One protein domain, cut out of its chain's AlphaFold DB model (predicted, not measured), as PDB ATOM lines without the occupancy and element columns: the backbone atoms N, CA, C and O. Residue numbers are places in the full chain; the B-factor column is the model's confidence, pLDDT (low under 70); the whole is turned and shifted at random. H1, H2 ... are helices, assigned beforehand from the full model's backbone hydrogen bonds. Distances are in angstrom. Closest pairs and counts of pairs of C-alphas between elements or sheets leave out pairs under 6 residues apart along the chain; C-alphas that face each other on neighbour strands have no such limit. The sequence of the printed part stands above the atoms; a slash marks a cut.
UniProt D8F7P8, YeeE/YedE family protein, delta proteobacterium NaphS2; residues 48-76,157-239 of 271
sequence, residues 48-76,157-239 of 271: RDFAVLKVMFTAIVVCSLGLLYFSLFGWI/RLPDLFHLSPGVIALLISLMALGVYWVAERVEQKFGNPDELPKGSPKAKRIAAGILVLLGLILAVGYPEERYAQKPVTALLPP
ATOM      1  N   ARG A  48     128.104 124.575 187.415       73.44
ATOM      2  CA  ARG A  48     128.135 123.273 186.725       73.44
ATOM      3  C   ARG A  48     127.540 123.328 185.324       73.44
ATOM      4  O   ARG A  48     128.126 122.765 184.406       73.44
ATOM      5  N   ASP A  49     126.401 124.001 185.173       77.12
ATOM      6  CA  ASP A  49     125.667 124.100 183.906       77.12
ATOM      7  C   ASP A  49     125.247 125.557 183.645       77.12
ATOM      8  O   ASP A  49     124.547 126.171 184.454       77.12
ATOM      9  N   PHE A  50     125.673 126.115 182.506       79.31
ATOM     10  CA  PHE A  50     125.326 127.473 182.063       79.31
ATOM     11  C   PHE A  50     124.256 127.489 180.960       79.31
ATOM     12  O   PHE A  50     124.016 128.532 180.340       79.31
ATOM     13  N   ALA A  51     123.569 126.369 180.714       80.38
ATOM     14  CA  ALA A  51     122.509 126.267 179.716       80.38
ATOM     15  C   ALA A  51     121.397 127.304 179.931       80.38
ATOM     16  O   ALA A  51     120.967 127.942 178.970       80.38
ATOM     17  N   VAL A  52     120.969 127.526 181.179       83.31
ATOM     18  CA  VAL A  52     119.921 128.509 181.519       83.31
ATOM     19  C   VAL A  52     120.327 129.910 181.067       83.31
ATOM     20  O   VAL A  52     119.567 130.590 180.379       83.31
ATOM     21  N   LEU A  53     121.552 130.318 181.402       83.88
ATOM     22  CA  LEU A  53     122.087 131.629 181.058       83.88
ATOM     23  C   LEU A  53     122.155 131.799 179.534       83.88
ATOM     24  O   LEU A  53     121.660 132.791 179.002       83.88
ATOM     25  N   LYS A  54     122.660 130.797 178.810       82.88
ATOM     26  CA  LYS A  54     122.709 130.819 177.341       82.88
ATOM     27  C   LYS A  54     121.322 130.964 176.714       82.88
ATOM     28  O   LYS A  54     121.139 131.823 175.854       82.88
ATOM     29  N   VAL A  55     120.345 130.166 177.148       85.06
ATOM     30  CA  VAL A  55     118.985 130.207 176.590       85.06
ATOM     31  C   VAL A  55     118.322 131.556 176.873       85.06
ATOM     32  O   VAL A  55     117.787 132.165 175.948       85.06
ATOM     33  N   MET A  56     118.420 132.074 178.100       86.94
ATOM     34  CA  MET A  56     117.832 133.368 178.464       86.94
ATOM     35  C   MET A  56     118.431 134.527 177.661       86.94
ATOM     36  O   MET A  56     117.680 135.319 177.098       86.94
ATOM     37  N   PHE A  57     119.759 134.601 177.521       85.44
ATOM     38  CA  PHE A  57     120.386 135.645 176.703       85.44
ATOM     39  C   PHE A  57     119.985 135.541 175.229       85.44
ATOM     40  O   PHE A  57     119.657 136.555 174.620       85.44
ATOM     41  N   THR A  58     119.941 134.334 174.654       84.62
ATOM     42  CA  THR A  58     119.482 134.174 173.263       84.62
ATOM     43  C   THR A  58     118.021 134.580 173.086       84.62
ATOM     44  O   THR A  58     117.703 135.265 172.118       84.62
ATOM     45  N   ALA A  59     117.148 134.239 174.039       87.25
ATOM     46  CA  ALA A  59     115.748 134.646 174.019       87.25
ATOM     47  C   ALA A  59     115.606 136.172 174.100       87.25
ATOM     48  O   ALA A  59     114.840 136.745 173.330       87.25
ATOM     49  N   ILE A  60     116.382 136.838 174.964       86.50
ATOM     50  CA  ILE A  60     116.409 138.304 175.060       86.50
ATOM     51  C   ILE A  60     116.797 138.918 173.714       86.50
ATOM     52  O   ILE A  60     116.074 139.776 173.218       86.50
ATOM     53  N   VAL A  61     117.884 138.456 173.087       86.00
ATOM     54  CA  VAL A  61     118.326 139.023 171.804       86.00
ATOM     55  C   VAL A  61     117.297 138.790 170.699       86.00
ATOM     56  O   VAL A  61     116.964 139.723 169.971       86.00
ATOM     57  N   VAL A  62     116.753 137.574 170.589       87.25
ATOM     58  CA  VAL A  62     115.727 137.244 169.589       87.25
ATOM     59  C   VAL A  62     114.474 138.095 169.792       87.25
ATOM     60  O   VAL A  62     113.946 138.629 168.820       87.25
ATOM     61  N   CYS A  63     114.023 138.285 171.035       86.56
ATOM     62  CA  CYS A  63     112.889 139.150 171.348       86.56
ATOM     63  C   CYS A  63     113.182 140.623 171.030       86.56
ATOM     64  O   CYS A  63     112.353 141.277 170.405       86.56
ATOM     65  N   SER A  64     114.346 141.151 171.418       83.31
ATOM     66  CA  SER A  64     114.721 142.545 171.147       83.31
ATOM     67  C   SER A  64     114.827 142.832 169.648       83.31
ATOM     68  O   SER A  64     114.249 143.809 169.177       83.31
ATOM     69  N   LEU A  65     115.507 141.968 168.885       84.44
ATOM     70  CA  LEU A  65     115.596 142.095 167.428       84.44
ATOM     71  C   LEU A  65     114.222 141.906 166.778       84.44
ATOM     72  O   LEU A  65     113.830 142.707 165.934       84.44
ATOM     73  N   GLY A  66     113.468 140.887 167.196       84.69
ATOM     74  CA  GLY A  66     112.135 140.595 166.674       84.69
ATOM     75  C   GLY A  66     111.165 141.761 166.854       84.69
ATOM     76  O   GLY A  66     110.490 142.141 165.901       84.69
ATOM     77  N   LEU A  67     111.139 142.387 168.035       82.50
ATOM     78  CA  LEU A  67     110.303 143.562 168.296       82.50
ATOM     79  C   LEU A  67     110.667 144.751 167.396       82.50
ATOM     80  O   LEU A  67     109.768 145.412 166.878       82.50
ATOM     81  N   LEU A  68     111.959 145.006 167.169       78.12
ATOM     82  CA  LEU A  68     112.397 146.087 166.281       78.12
ATOM     83  C   LEU A  68     112.079 145.791 164.812       78.12
ATOM     84  O   LEU A  68     111.602 146.674 164.104       78.12
ATOM     85  N   TYR A  69     112.258 144.550 164.356       79.88
ATOM     86  CA  TYR A  69     111.859 144.151 163.006       79.88
ATOM     87  C   TYR A  69     110.348 144.264 162.796       79.88
ATOM     88  O   TYR A  69     109.912 144.846 161.806       79.88
ATOM     89  N   PHE A  70     109.529 143.786 163.736       80.31
ATOM     90  CA  PHE A  70     108.076 143.951 163.648       80.31
ATOM     91  C   PHE A  70     107.641 145.419 163.697       80.31
ATOM     92  O   PHE A  70     106.618 145.769 163.106       80.31
ATOM     93  N   SER A  71     108.424 146.286 164.344       74.81
ATOM     94  CA  SER A  71     108.216 147.729 164.264       74.81
ATOM     95  C   SER A  71     108.521 148.298 162.882       74.81
ATOM     96  O   SER A  71     107.725 149.080 162.364       74.81
ATOM     97  N   LEU A  72     109.618 147.867 162.246       72.94
ATOM     98  CA  LEU A  72     109.967 148.282 160.883       72.94
ATOM     99  C   LEU A  72     108.882 147.911 159.871       72.94
ATOM    100  O   LEU A  72     108.517 148.730 159.031       72.94
ATOM    101  N   PHE A  73     108.325 146.703 159.989       75.31
ATOM    102  CA  PHE A  73     107.214 146.249 159.149       75.31
ATOM    103  C   PHE A  73     105.871 146.927 159.483       75.31
ATOM    104  O   PHE A  73     104.884 146.700 158.787       75.31
ATOM    105  N   GLY A  74     105.813 147.765 160.525       70.06
ATOM    106  CA  GLY A  74     104.600 148.469 160.943       70.06
ATOM    107  C   GLY A  74     103.554 147.577 161.617       70.06
ATOM    108  O   GLY A  74     102.417 148.002 161.788       70.06
ATOM    109  N   TRP A  75     103.917 146.349 162.004       67.50
ATOM    110  CA  TRP A  75     103.010 145.401 162.662       67.50
ATOM    111  C   TRP A  75     102.860 145.689 164.160       67.50
ATOM    112  O   TRP A  75     101.838 145.356 164.760       67.50
ATOM    113  N   ILE A  76     103.877 146.298 164.777       67.12
ATOM    114  CA  ILE A  76     103.881 146.665 166.196       67.12
ATOM    115  C   ILE A  76     104.243 148.142 166.343       67.12
ATOM    116  O   ILE A  76     105.327 148.578 165.960       67.12
ATOM    117  N   ARG A 157     114.266 154.239 179.280       69.75
ATOM    118  CA  ARG A 157     114.676 153.217 178.310       69.75
ATOM    119  C   ARG A 157     116.186 153.301 178.083       69.75
ATOM    120  O   ARG A 157     116.778 154.370 178.205       69.75
ATOM    121  N   LEU A 158     116.814 152.187 177.702       68.81
ATOM    122  CA  LEU A 158     118.244 152.165 177.349       68.81
ATOM    123  C   LEU A 158     118.606 153.195 176.249       68.81
ATOM    124  O   LEU A 158     119.628 153.860 176.408       68.81
ATOM    125  N   PRO A 159     117.795 153.388 175.185       68.81
ATOM    126  CA  PRO A 159     118.050 154.424 174.173       68.81
ATOM    127  C   PRO A 159     118.023 155.845 174.716       68.81
ATOM    128  O   PRO A 159     118.875 156.650 174.350       68.81
ATOM    129  N   ASP A 160     117.124 156.118 175.658       70.06
ATOM    130  CA  ASP A 160     116.998 157.440 176.268       70.06
ATOM    131  C   ASP A 160     118.168 157.740 177.221       70.06
ATOM    132  O   ASP A 160     118.570 158.892 177.351       70.06
ATOM    133  N   LEU A 161     118.743 156.710 177.859       70.56
ATOM    134  CA  LEU A 161     119.865 156.855 178.794       70.56
ATOM    135  C   LEU A 161     121.221 157.012 178.091       70.56
ATOM    136  O   LEU A 161     122.071 157.766 178.557       70.56
ATOM    137  N   PHE A 162     121.439 156.289 176.990       68.31
ATOM    138  CA  PHE A 162     122.696 156.338 176.235       68.31
ATOM    139  C   PHE A 162     122.672 157.344 175.075       68.31
ATOM    140  O   PHE A 162     123.709 157.552 174.451       68.31
ATOM    141  N   HIS A 163     121.520 157.962 174.782       67.81
ATOM    142  CA  HIS A 163     121.306 158.820 173.607       67.81
ATOM    143  C   HIS A 163     121.721 158.145 172.285       67.81
ATOM    144  O   HIS A 163     122.186 158.800 171.352       67.81
ATOM    145  N   LEU A 164     121.582 156.819 172.215       75.00
ATOM    146  CA  LEU A 164     121.940 156.005 171.054       75.00
ATOM    147  C   LEU A 164     120.683 155.525 170.336       75.00
ATOM    148  O   LEU A 164     119.655 155.277 170.969       75.00
ATOM    149  N   SER A 165     120.806 155.314 169.026       76.69
ATOM    150  CA  SER A 165     119.725 154.744 168.231       76.69
ATOM    151  C   SER A 165     119.296 153.368 168.766       76.69
ATOM    152  O   SER A 165     120.141 152.551 169.163       76.69
ATOM    153  N   PRO A 166     117.991 153.041 168.736       71.88
ATOM    154  CA  PRO A 166     117.479 151.734 169.153       71.88
ATOM    155  C   PRO A 166     118.138 150.571 168.404       71.88
ATOM    156  O   PRO A 166     118.381 149.512 168.986       71.88
ATOM    157  N   GLY A 167     118.467 150.784 167.125       74.94
ATOM    158  CA  GLY A 167     119.191 149.816 166.304       74.94
ATOM    159  C   GLY A 167     120.615 149.559 166.808       74.94
ATOM    160  O   GLY A 167     121.034 148.405 166.903       74.94
ATOM    161  N   VAL A 168     121.344 150.603 167.219       77.19
ATOM    162  CA  VAL A 168     122.690 150.461 167.804       77.19
ATOM    163  C   VAL A 168     122.634 149.752 169.156       77.19
ATOM    164  O   VAL A 168     123.494 148.924 169.450       77.19
ATOM    165  N   ILE A 169     121.600 149.988 169.963       78.38
ATOM    166  CA  ILE A 169     121.432 149.274 171.236       78.38
ATOM    167  C   ILE A 169     121.118 147.798 171.021       78.38
ATOM    168  O   ILE A 169     121.675 146.953 171.720       78.38
ATOM    169  N   ALA A 170     120.297 147.455 170.031       76.75
ATOM    170  CA  ALA A 170     120.066 146.059 169.674       76.75
ATOM    171  C   ALA A 170     121.353 145.359 169.212       76.75
ATOM    172  O   ALA A 170     121.592 144.200 169.568       76.75
ATOM    173  N   LEU A 171     122.219 146.073 168.486       79.94
ATOM    174  CA  LEU A 171     123.548 145.590 168.116       79.94
ATOM    175  C   LEU A 171     124.449 145.405 169.345       79.94
ATOM    176  O   LEU A 171     125.069 144.352 169.482       79.94
ATOM    177  N   LEU A 172     124.484 146.364 170.275       82.00
ATOM    178  CA  LEU A 172     125.251 146.244 171.519       82.00
ATOM    179  C   LEU A 172     124.779 145.066 172.378       82.00
ATOM    180  O   LEU A 172     125.607 144.305 172.873       82.00
ATOM    181  N   ILE A 173     123.466 144.863 172.512       80.88
ATOM    182  CA  ILE A 173     122.887 143.718 173.231       80.88
ATOM    183  C   ILE A 173     123.281 142.401 172.549       80.88
ATOM    184  O   ILE A 173     123.641 141.437 173.225       80.88
ATOM    185  N   SER A 174     123.280 142.368 171.214       82.00
ATOM    186  CA  SER A 174     123.716 141.205 170.434       82.00
ATOM    187  C   SER A 174     125.198 140.889 170.661       82.00
ATOM    188  O   SER A 174     125.553 139.737 170.910       82.00
ATOM    189  N   LEU A 175     126.067 141.905 170.651       83.69
ATOM    190  CA  LEU A 175     127.495 141.748 170.951       83.69
ATOM    191  C   LEU A 175     127.735 141.309 172.398       83.69
ATOM    192  O   LEU A 175     128.545 140.415 172.644       83.69
ATOM    193  N   MET A 176     127.006 141.891 173.353       83.56
ATOM    194  CA  MET A 176     127.072 141.500 174.758       83.56
ATOM    195  C   MET A 176     126.685 140.028 174.929       83.56
ATOM    196  O   MET A 176     127.396 139.289 175.604       83.56
ATOM    197  N   ALA A 177     125.614 139.571 174.276       80.19
ATOM    198  CA  ALA A 177     125.197 138.174 174.326       80.19
ATOM    199  C   ALA A 177     126.261 137.224 173.754       80.19
ATOM    200  O   ALA A 177     126.492 136.165 174.333       80.19
ATOM    201  N   LEU A 178     126.961 137.607 172.677       82.44
ATOM    202  CA  LEU A 178     128.098 136.836 172.158       82.44
ATOM    203  C   LEU A 178     129.260 136.776 173.153       82.44
ATOM    204  O   LEU A 178     129.836 135.706 173.353       82.44
ATOM    205  N   GLY A 179     129.577 137.899 173.802       83.12
ATOM    206  CA  GLY A 179     130.585 137.955 174.859       83.12
ATOM    207  C   GLY A 179     130.232 137.035 176.026       83.12
ATOM    208  O   GLY A 179     131.057 136.235 176.460       83.12
ATOM    209  N   VAL A 180     128.980 137.075 176.479       81.56
ATOM    210  CA  VAL A 180     128.468 136.203 177.541       81.56
ATOM    211  C   VAL A 180     128.515 134.730 177.125       81.56
ATOM    212  O   VAL A 180     128.919 133.891 177.926       81.56
ATOM    213  N   TYR A 181     128.179 134.402 175.875       82.00
ATOM    214  CA  TYR A 181     128.277 133.034 175.359       82.00
ATOM    215  C   TYR A 181     129.726 132.534 175.353       82.00
ATOM    216  O   TYR A 181     129.995 131.403 175.756       82.00
ATOM    217  N   TRP A 182     130.666 133.394 174.950       80.12
ATOM    218  CA  TRP A 182     132.097 133.100 174.958       80.12
ATOM    219  C   TRP A 182     132.639 132.893 176.379       80.12
ATOM    220  O   TRP A 182     133.368 131.932 176.628       80.12
ATOM    221  N   VAL A 183     132.246 133.749 177.330       81.31
ATOM    222  CA  VAL A 183     132.603 133.590 178.748       81.31
ATOM    223  C   VAL A 183     132.007 132.301 179.309       81.31
ATOM    224  O   VAL A 183     132.729 131.537 179.943       81.31
ATOM    225  N   ALA A 184     130.732 132.017 179.038       77.25
ATOM    226  CA  ALA A 184     130.065 130.805 179.504       77.25
ATOM    227  C   ALA A 184     130.772 129.541 178.992       77.25
ATOM    228  O   ALA A 184     131.065 128.652 179.784       77.25
ATOM    229  N   GLU A 185     131.139 129.482 177.706       77.12
ATOM    230  CA  GLU A 185     131.917 128.360 177.162       77.12
ATOM    231  C   GLU A 185     133.300 128.236 177.814       77.12
ATOM    232  O   GLU A 185     133.769 127.129 178.078       77.12
ATOM    233  N   ARG A 186     133.965 129.358 178.108       77.38
ATOM    234  CA  ARG A 186     135.289 129.346 178.739       77.38
ATOM    235  C   ARG A 186     135.242 128.895 180.199       77.38
ATOM    236  O   ARG A 186     136.180 128.246 180.659       77.38
ATOM    237  N   VAL A 187     134.173 129.229 180.917       77.06
ATOM    238  CA  VAL A 187     133.950 128.781 182.296       77.06
ATOM    239  C   VAL A 187     133.544 127.308 182.321       77.06
ATOM    240  O   VAL A 187     134.111 126.551 183.105       77.06
ATOM    241  N   GLU A 188     132.675 126.860 181.413       72.50
ATOM    242  CA  GLU A 188     132.312 125.441 181.265       72.50
ATOM    243  C   GLU A 188     133.514 124.561 180.916       72.50
ATOM    244  O   GLU A 188     133.660 123.485 181.475       72.50
ATOM    245  N   GLN A 189     134.422 125.017 180.051       70.38
ATOM    246  CA  GLN A 189     135.651 124.273 179.743       70.38
ATOM    247  C   GLN A 189     136.591 124.130 180.947       70.38
ATOM    248  O   GLN A 189     137.450 123.252 180.949       70.38
ATOM    249  N   LYS A 190     136.469 125.015 181.944       70.50
ATOM    250  CA  LYS A 190     137.347 125.054 183.118       70.50
ATOM    251  C   LYS A 190     136.734 124.377 184.350       70.50
ATOM    252  O   LYS A 190     137.484 123.844 185.159       70.50
ATOM    253  N   PHE A 191     135.410 124.417 184.498       66.12
ATOM    254  CA  PHE A 191     134.687 123.943 185.688       66.12
ATOM    255  C   PHE A 191     133.567 122.931 185.392       66.12
ATOM    256  O   PHE A 191     133.083 122.285 186.319       66.12
ATOM    257  N   GLY A 192     133.143 122.791 184.135       58.28
ATOM    258  CA  GLY A 192     132.035 121.928 183.727       58.28
ATOM    259  C   GLY A 192     132.485 120.520 183.332       58.28
ATOM    260  O   GLY A 192     133.592 120.312 182.835       58.28
ATOM    261  N   ASN A 193     131.598 119.540 183.526       56.94
ATOM    262  CA  ASN A 193     131.823 118.175 183.061       56.94
ATOM    263  C   ASN A 193     131.594 118.088 181.538       56.94
ATOM    264  O   ASN A 193     130.529 118.486 181.059       56.94
ATOM    265  N   PRO A 194     132.544 117.534 180.761       56.38
ATOM    266  CA  PRO A 194     132.453 117.456 179.300       56.38
ATOM    267  C   PRO A 194     131.316 116.561 178.769       56.38
ATOM    268  O   PRO A 194     131.019 116.619 177.574       56.38
ATOM    269  N   ASP A 195     130.674 115.767 179.631       55.66
ATOM    270  CA  ASP A 195     129.653 114.778 179.259       55.66
ATOM    271  C   ASP A 195     128.218 115.339 179.200       55.66
ATOM    272  O   ASP A 195     127.380 114.780 178.496       55.66
ATOM    273  N   GLU A 196     127.925 116.464 179.866       55.44
ATOM    274  CA  GLU A 196     126.589 117.098 179.843       55.44
ATOM    275  C   GLU A 196     126.444 118.177 178.752       55.44
ATOM    276  O   GLU A 196     125.344 118.655 178.468       55.44
ATOM    277  N   LEU A 197     127.546 118.559 178.097       57.03
ATOM    278  CA  LEU A 197     127.550 119.624 177.098       57.03
ATOM    279  C   LEU A 197     127.065 119.100 175.736       57.03
ATOM    280  O   LEU A 197     127.701 118.215 175.151       57.03
ATOM    281  N   PRO A 198     126.001 119.674 175.139       57.19
ATOM    282  CA  PRO A 198     125.631 119.335 173.775       57.19
ATOM    283  C   PRO A 198     126.774 119.728 172.831       57.19
ATOM    284  O   PRO A 198     127.105 120.909 172.673       57.19
ATOM    285  N   LYS A 199     127.381 118.724 172.185       54.88
ATOM    286  CA  LYS A 199     128.427 118.877 171.159       54.88
ATOM    287  C   LYS A 199     127.835 119.485 169.879       54.88
ATOM    288  O   LYS A 199     127.698 118.827 168.854       54.88
ATOM    289  N   GLY A 200     127.443 120.755 169.940       58.50
ATOM    290  CA  GLY A 200     127.022 121.522 168.774       58.50
ATOM    291  C   GLY A 200     128.214 121.834 167.869       58.50
ATOM    292  O   GLY A 200     129.285 122.201 168.354       58.50
ATOM    293  N   SER A 201     128.029 121.722 166.550       64.19
ATOM    294  CA  SER A 201     129.080 122.030 165.575       64.19
ATOM    295  C   SER A 201     129.572 123.479 165.737       64.19
ATOM    296  O   SER A 201     128.758 124.410 165.678       64.19
ATOM    297  N   PRO A 202     130.891 123.717 165.877       67.25
ATOM    298  CA  PRO A 202     131.440 125.065 166.037       67.25
ATOM    299  C   PRO A 202     131.145 125.957 164.824       67.25
ATOM    300  O   PRO A 202     131.077 127.177 164.953       67.25
ATOM    301  N   LYS A 203     130.913 125.358 163.647       67.38
ATOM    302  CA  LYS A 203     130.522 126.081 162.432       67.38
ATOM    303  C   LYS A 203     129.105 126.649 162.544       67.38
ATOM    304  O   LYS A 203     128.911 127.821 162.248       67.38
ATOM    305  N   ALA A 204     128.144 125.869 163.043       70.56
ATOM    306  CA  ALA A 204     126.760 126.317 163.217       70.56
ATOM    307  C   ALA A 204     126.653 127.463 164.237       70.56
ATOM    308  O   ALA A 204     125.949 128.438 163.993       70.56
ATOM    309  N   LYS A 205     127.423 127.395 165.332       69.00
ATOM    310  CA  LYS A 205     127.498 128.471 166.335       69.00
ATOM    311  C   LYS A 205     128.033 129.777 165.744       69.00
ATOM    312  O   LYS A 205     127.453 130.835 165.963       69.00
ATOM    313  N   ARG A 206     129.113 129.705 164.954       71.69
ATOM    314  CA  ARG A 206     129.705 130.879 164.286       71.69
ATOM    315  C   ARG A 206     128.785 131.466 163.217       71.69
ATOM    316  O   ARG A 206     128.705 132.681 163.106       71.69
ATOM    317  N   ILE A 207     128.074 130.621 162.468       73.94
ATOM    318  CA  ILE A 207     127.088 131.063 161.473       73.94
ATOM    319  C   ILE A 207     125.907 131.756 162.162       73.94
ATOM    320  O   ILE A 207     125.541 132.852 161.757       73.94
ATOM    321  N   ALA A 208     125.358 131.176 163.234       71.38
ATOM    322  CA  ALA A 208     124.274 131.791 164.000       71.38
ATOM    323  C   ALA A 208     124.696 133.136 164.614       71.38
ATOM    324  O   ALA A 208     123.964 134.116 164.502       71.38
ATOM    325  N   ALA A 209     125.901 133.212 165.185       72.94
ATOM    326  CA  ALA A 209     126.475 134.460 165.678       72.94
ATOM    327  C   ALA A 209     126.642 135.503 164.559       72.94
ATOM    328  O   ALA A 209     126.273 136.660 164.740       72.94
ATOM    329  N   GLY A 210     127.144 135.088 163.392       74.69
ATOM    330  CA  GLY A 210     127.309 135.956 162.227       74.69
ATOM    331  C   GLY A 210     125.982 136.501 161.701       74.69
ATOM    332  O   GLY A 210     125.871 137.700 161.472       74.69
ATOM    333  N   ILE A 211     124.957 135.651 161.581       77.56
ATOM    334  CA  ILE A 211     123.606 136.058 161.165       77.56
ATOM    335  C   ILE A 211     123.019 137.064 162.153       77.56
ATOM    336  O   ILE A 211     122.443 138.059 161.735       77.56
ATOM    337  N   LEU A 212     123.185 136.831 163.452       76.19
ATOM    338  CA  LEU A 212     122.594 137.646 164.510       76.19
ATOM    339  C   LEU A 212     123.262 139.031 164.611       76.19
ATOM    340  O   LEU A 212     122.573 140.037 164.768       76.19
ATOM    341  N   VAL A 213     124.581 139.105 164.396       75.69
ATOM    342  CA  VAL A 213     125.312 140.378 164.252       75.69
ATOM    343  C   VAL A 213     124.929 141.097 162.963       75.69
ATOM    344  O   VAL A 213     124.743 142.308 162.985       75.69
ATOM    345  N   LEU A 214     124.768 140.375 161.853       79.62
ATOM    346  CA  LEU A 214     124.373 140.956 160.569       79.62
ATOM    347  C   LEU A 214     122.945 141.524 160.638       79.62
ATOM    348  O   LEU A 214     122.726 142.652 160.209       79.62
ATOM    349  N   LEU A 215     122.003 140.806 161.259       77.00
ATOM    350  CA  LEU A 215     120.646 141.289 161.554       77.00
ATOM    351  C   LEU A 215     120.684 142.557 162.426       77.00
ATOM    352  O   LEU A 215     120.032 143.553 162.122       77.00
ATOM    353  N   GLY A 216     121.484 142.535 163.498       76.06
ATOM    354  CA  GLY A 216     121.675 143.693 164.372       76.06
ATOM    355  C   GLY A 216     122.286 144.892 163.642       76.06
ATOM    356  O   GLY A 216     121.894 146.025 163.894       76.06
ATOM    357  N   LEU A 217     123.198 144.656 162.698       76.50
ATOM    358  CA  LEU A 217     123.855 145.691 161.898       76.50
ATOM    359  C   LEU A 217     122.933 146.276 160.824       76.50
ATOM    360  O   LEU A 217     122.934 147.487 160.626       76.50
ATOM    361  N   ILE A 218     122.082 145.456 160.202       80.56
ATOM    362  CA  ILE A 218     121.008 145.935 159.319       80.56
ATOM    363  C   ILE A 218     120.067 146.867 160.091       80.56
ATOM    364  O   ILE A 218     119.726 147.936 159.591       80.56
ATOM    365  N   LEU A 219     119.682 146.502 161.316       73.00
ATOM    366  CA  LEU A 219     118.876 147.368 162.180       73.00
ATOM    367  C   LEU A 219     119.630 148.631 162.608       73.00
ATOM    368  O   LEU A 219     119.054 149.711 162.600       73.00
ATOM    369  N   ALA A 220     120.912 148.533 162.955       70.50
ATOM    370  CA  ALA A 220     121.703 149.691 163.367       70.50
ATOM    371  C   ALA A 220     121.857 150.744 162.256       70.50
ATOM    372  O   ALA A 220     121.912 151.931 162.562       70.50
ATOM    373  N   VAL A 221     121.916 150.320 160.990       73.88
ATOM    374  CA  VAL A 221     122.089 151.215 159.830       73.88
ATOM    375  C   VAL A 221     120.751 151.642 159.218       73.88
ATOM    376  O   VAL A 221     120.634 152.754 158.712       73.88
ATOM    377  N   GLY A 222     119.746 150.765 159.234       67.94
ATOM    378  CA  GLY A 222     118.494 150.945 158.497       67.94
ATOM    379  C   GLY A 222     117.288 151.374 159.329       67.94
ATOM    380  O   GLY A 222     116.215 151.548 158.753       67.94
ATOM    381  N   TYR A 223     117.403 151.507 160.655       65.69
ATOM    382  CA  TYR A 223     116.251 151.836 161.496       65.69
ATOM    383  C   TYR A 223     115.969 153.350 161.496       65.69
ATOM    384  O   TYR A 223     116.803 154.119 161.971       65.69
ATOM    385  N   PRO A 224     114.809 153.810 160.987       64.31
ATOM    386  CA  PRO A 224     114.459 155.222 161.009       64.31
ATOM    387  C   PRO A 224     114.088 155.655 162.436       64.31
ATOM    388  O   PRO A 224     113.066 155.229 162.983       64.31
ATOM    389  N   GLU A 225     114.899 156.544 163.016       61.16
ATOM    390  CA  GLU A 225     114.722 157.114 164.364       61.16
ATOM    391  C   GLU A 225     113.318 157.710 164.589       61.16
ATOM    392  O   GLU A 225     112.761 157.634 165.686       61.16
ATOM    393  N   GLU A 226     112.686 158.237 163.535       58.34
ATOM    394  CA  GLU A 226     111.357 158.862 163.598       58.34
ATOM    395  C   GLU A 226     110.240 157.902 164.040       58.34
ATOM    396  O   GLU A 226     109.260 158.328 164.654       58.34
ATOM    397  N   ARG A 227     110.385 156.594 163.779       54.91
ATOM    398  CA  ARG A 227     109.422 155.569 164.224       54.91
ATOM    399  C   ARG A 227     109.590 155.201 165.700       54.91
ATOM    400  O   ARG A 227     108.679 154.622 166.281       54.91
ATOM    401  N   TYR A 228     110.727 155.544 166.310       55.12
ATOM    402  CA  TYR A 228     110.965 155.382 167.747       55.12
ATOM    403  C   TYR A 228     110.571 156.626 168.554       55.12
ATOM    404  O   TYR A 228     110.149 156.514 169.703       55.12
ATOM    405  N   ALA A 229     110.678 157.807 167.940       47.09
ATOM    406  CA  ALA A 229     110.582 159.106 168.600       47.09
ATOM    407  C   ALA A 229     109.159 159.581 168.959       47.09
ATOM    408  O   ALA A 229     108.997 160.699 169.456       47.09
ATOM    409  N   GLN A 230     108.102 158.784 168.761       45.25
ATOM    410  CA  GLN A 230     106.769 159.221 169.184       45.25
ATOM    411  C   GLN A 230     106.571 159.083 170.705       45.25
ATOM    412  O   GLN A 230     106.105 158.071 171.222       45.25
ATOM    413  N   LYS A 231     106.883 160.216 171.358       42.53
ATOM    414  CA  LYS A 231     106.635 160.673 172.738       42.53
ATOM    415  C   LYS A 231     107.525 160.070 173.835       42.53
ATOM    416  O   LYS A 231     107.173 159.039 174.410       42.53
ATOM    417  N   PRO A 232     108.594 160.783 174.250       41.56
ATOM    418  CA  PRO A 232     109.112 160.647 175.606       41.56
ATOM    419  C   PRO A 232     107.973 160.863 176.615       41.56
ATOM    420  O   PRO A 232     107.285 161.885 176.616       41.56
ATOM    421  N   VAL A 233     107.770 159.879 177.487       46.97
ATOM    422  CA  VAL A 233     106.750 159.857 178.552       46.97
ATOM    423  C   VAL A 233     107.133 160.785 179.722       46.97
ATOM    424  O   VAL A 233     106.508 160.781 180.776       46.97
ATOM    425  N   THR A 234     108.124 161.660 179.540       41.47
ATOM    426  CA  THR A 234     108.475 162.709 180.506       41.47
ATOM    427  C   THR A 234     107.293 163.652 180.788       41.47
ATOM    428  O   THR A 234     107.237 164.253 181.854       41.47
ATOM    429  N   ALA A 235     106.301 163.730 179.893       37.81
ATOM    430  CA  ALA A 235     105.113 164.576 180.047       37.81
ATOM    431  C   ALA A 235     103.948 163.960 180.863       37.81
ATOM    432  O   ALA A 235     102.904 164.596 180.972       37.81
ATOM    433  N   LEU A 236     104.079 162.741 181.414       43.19
ATOM    434  CA  LEU A 236     103.040 162.117 182.262       43.19
ATOM    435  C   LEU A 236     103.388 162.081 183.759       43.19
ATOM    436  O   LEU A 236     102.636 161.502 184.540       43.19
ATOM    437  N   LEU A 237     104.495 162.698 184.180       35.28
ATOM    438  CA  LEU A 237     104.727 162.955 185.600       35.28
ATOM    439  C   LEU A 237     103.837 164.136 186.024       35.28
ATOM    440  O   LEU A 237     104.044 165.237 185.504       35.28
ATOM    441  N   PRO A 238     102.864 163.968 186.941       36.09
ATOM    442  CA  PRO A 238     102.245 165.125 187.568       36.09
ATOM    443  C   PRO A 238     103.340 165.920 188.304       36.09
ATOM    444  O   PRO A 238     104.272 165.318 188.855       36.09
ATOM    445  N   PRO A 239     103.285 167.263 188.293       34.06
ATOM    446  CA  PRO A 239     104.260 168.079 189.001       34.06
ATOM    447  C   PRO A 239     104.305 167.668 190.478       34.06
ATOM    448  O   PRO A 239     103.269 167.498 191.121       34.06
TER     449      PRO A 239
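Overview. This is residues 48 to 76 and 157 to 239 of the 271 residues of the protein "YeeE/YedE family protein" of delta proteobacterium NaphS2 (UniProt D8F7P8). Three long helices, H1, H3 and H4, form a loose up-and-down bundle, in which H1 and H3 run side by side while H4 folds back from H3 as the second arm of a narrow V, closed near the first residues of H3 and open towards the H3 to H4 link. Short H2 comes just before H3 in the chain, and a tail with short H5 sticks out with residues 233 to 239. The 112 printed residues hold five named helices, in the order H1, H2, H3, H4, H5, and no named strand; the class is all helix. The whole is loose, with a radius of gyration of the C-alphas of 17.4 A, and elongated, spanning 57 by 33 by 22 A.

Along the chain. Find C-alpha 51 at (122.509, 126.267, 179.716); from there H1, residues 51 to 72, runs 31.6 A to C-alpha 72 at (109.967, 148.282, 160.883). Beyond the cut look for H2, residues 158 to 162. Next comes the longest helix, H3, residues 166 to 191, which runs 36.6 A. H4, residues 202 to 222, runs 29.9 A, and H5, residues 233 to 236, ends at C-alpha 236 at (103.040, 162.117, 182.262).

Arrangement. Begin with H3, the hub, which touches H1, H2 and H4. H1 and H3 touch at a shallow tilt of 13 degrees, opposite ways; their closest C-alphas, those of Phe 57 and Ala 177, are 5.9 A apart. H3 and H4 are a helical hairpin at a shallow tilt of 20 degrees, and H3 touches H4 with residues 166 to 178 alone; the closest C-alphas, of Gly 167 and Ala 220, are 3.9 A apart. H1 touches H4 with residues 65 to 69 alone, the same way at a shallow tilt of 32 degrees, only just short of steep; the closest C-alphas, of Leu 65 and Gly 216, are 7.0 A apart. H2 and H3 only just touch, with 3 pairs of C-alphas within 8 A, the closest being those of Pro 159 and Pro 166 at 5.7 A. H5 touches no helix. In H1, H2, H3 and H4 every O i to N i+4 pair is within hydrogen-bond range; H5 is too short for such a pair.

Size, cuts and confidence. The two C-alphas farthest apart, of Asp 195 and Pro 239, are 59.8 A apart. Residues 77 to 156 are not printed, and C-alphas 76 and 157 are 17.5 A apart across the cut. Of the links printed whole, H2 to H3 is tight, H3 to H4 and H4 to H5 are short, and none is long. Residues 199 to 208, of which 202 to 208 belong to H4, stand free. The mean pLDDT of the printed part is 70.8; look for values under 70 at residues 191 to 203 and 222 to 239, among others.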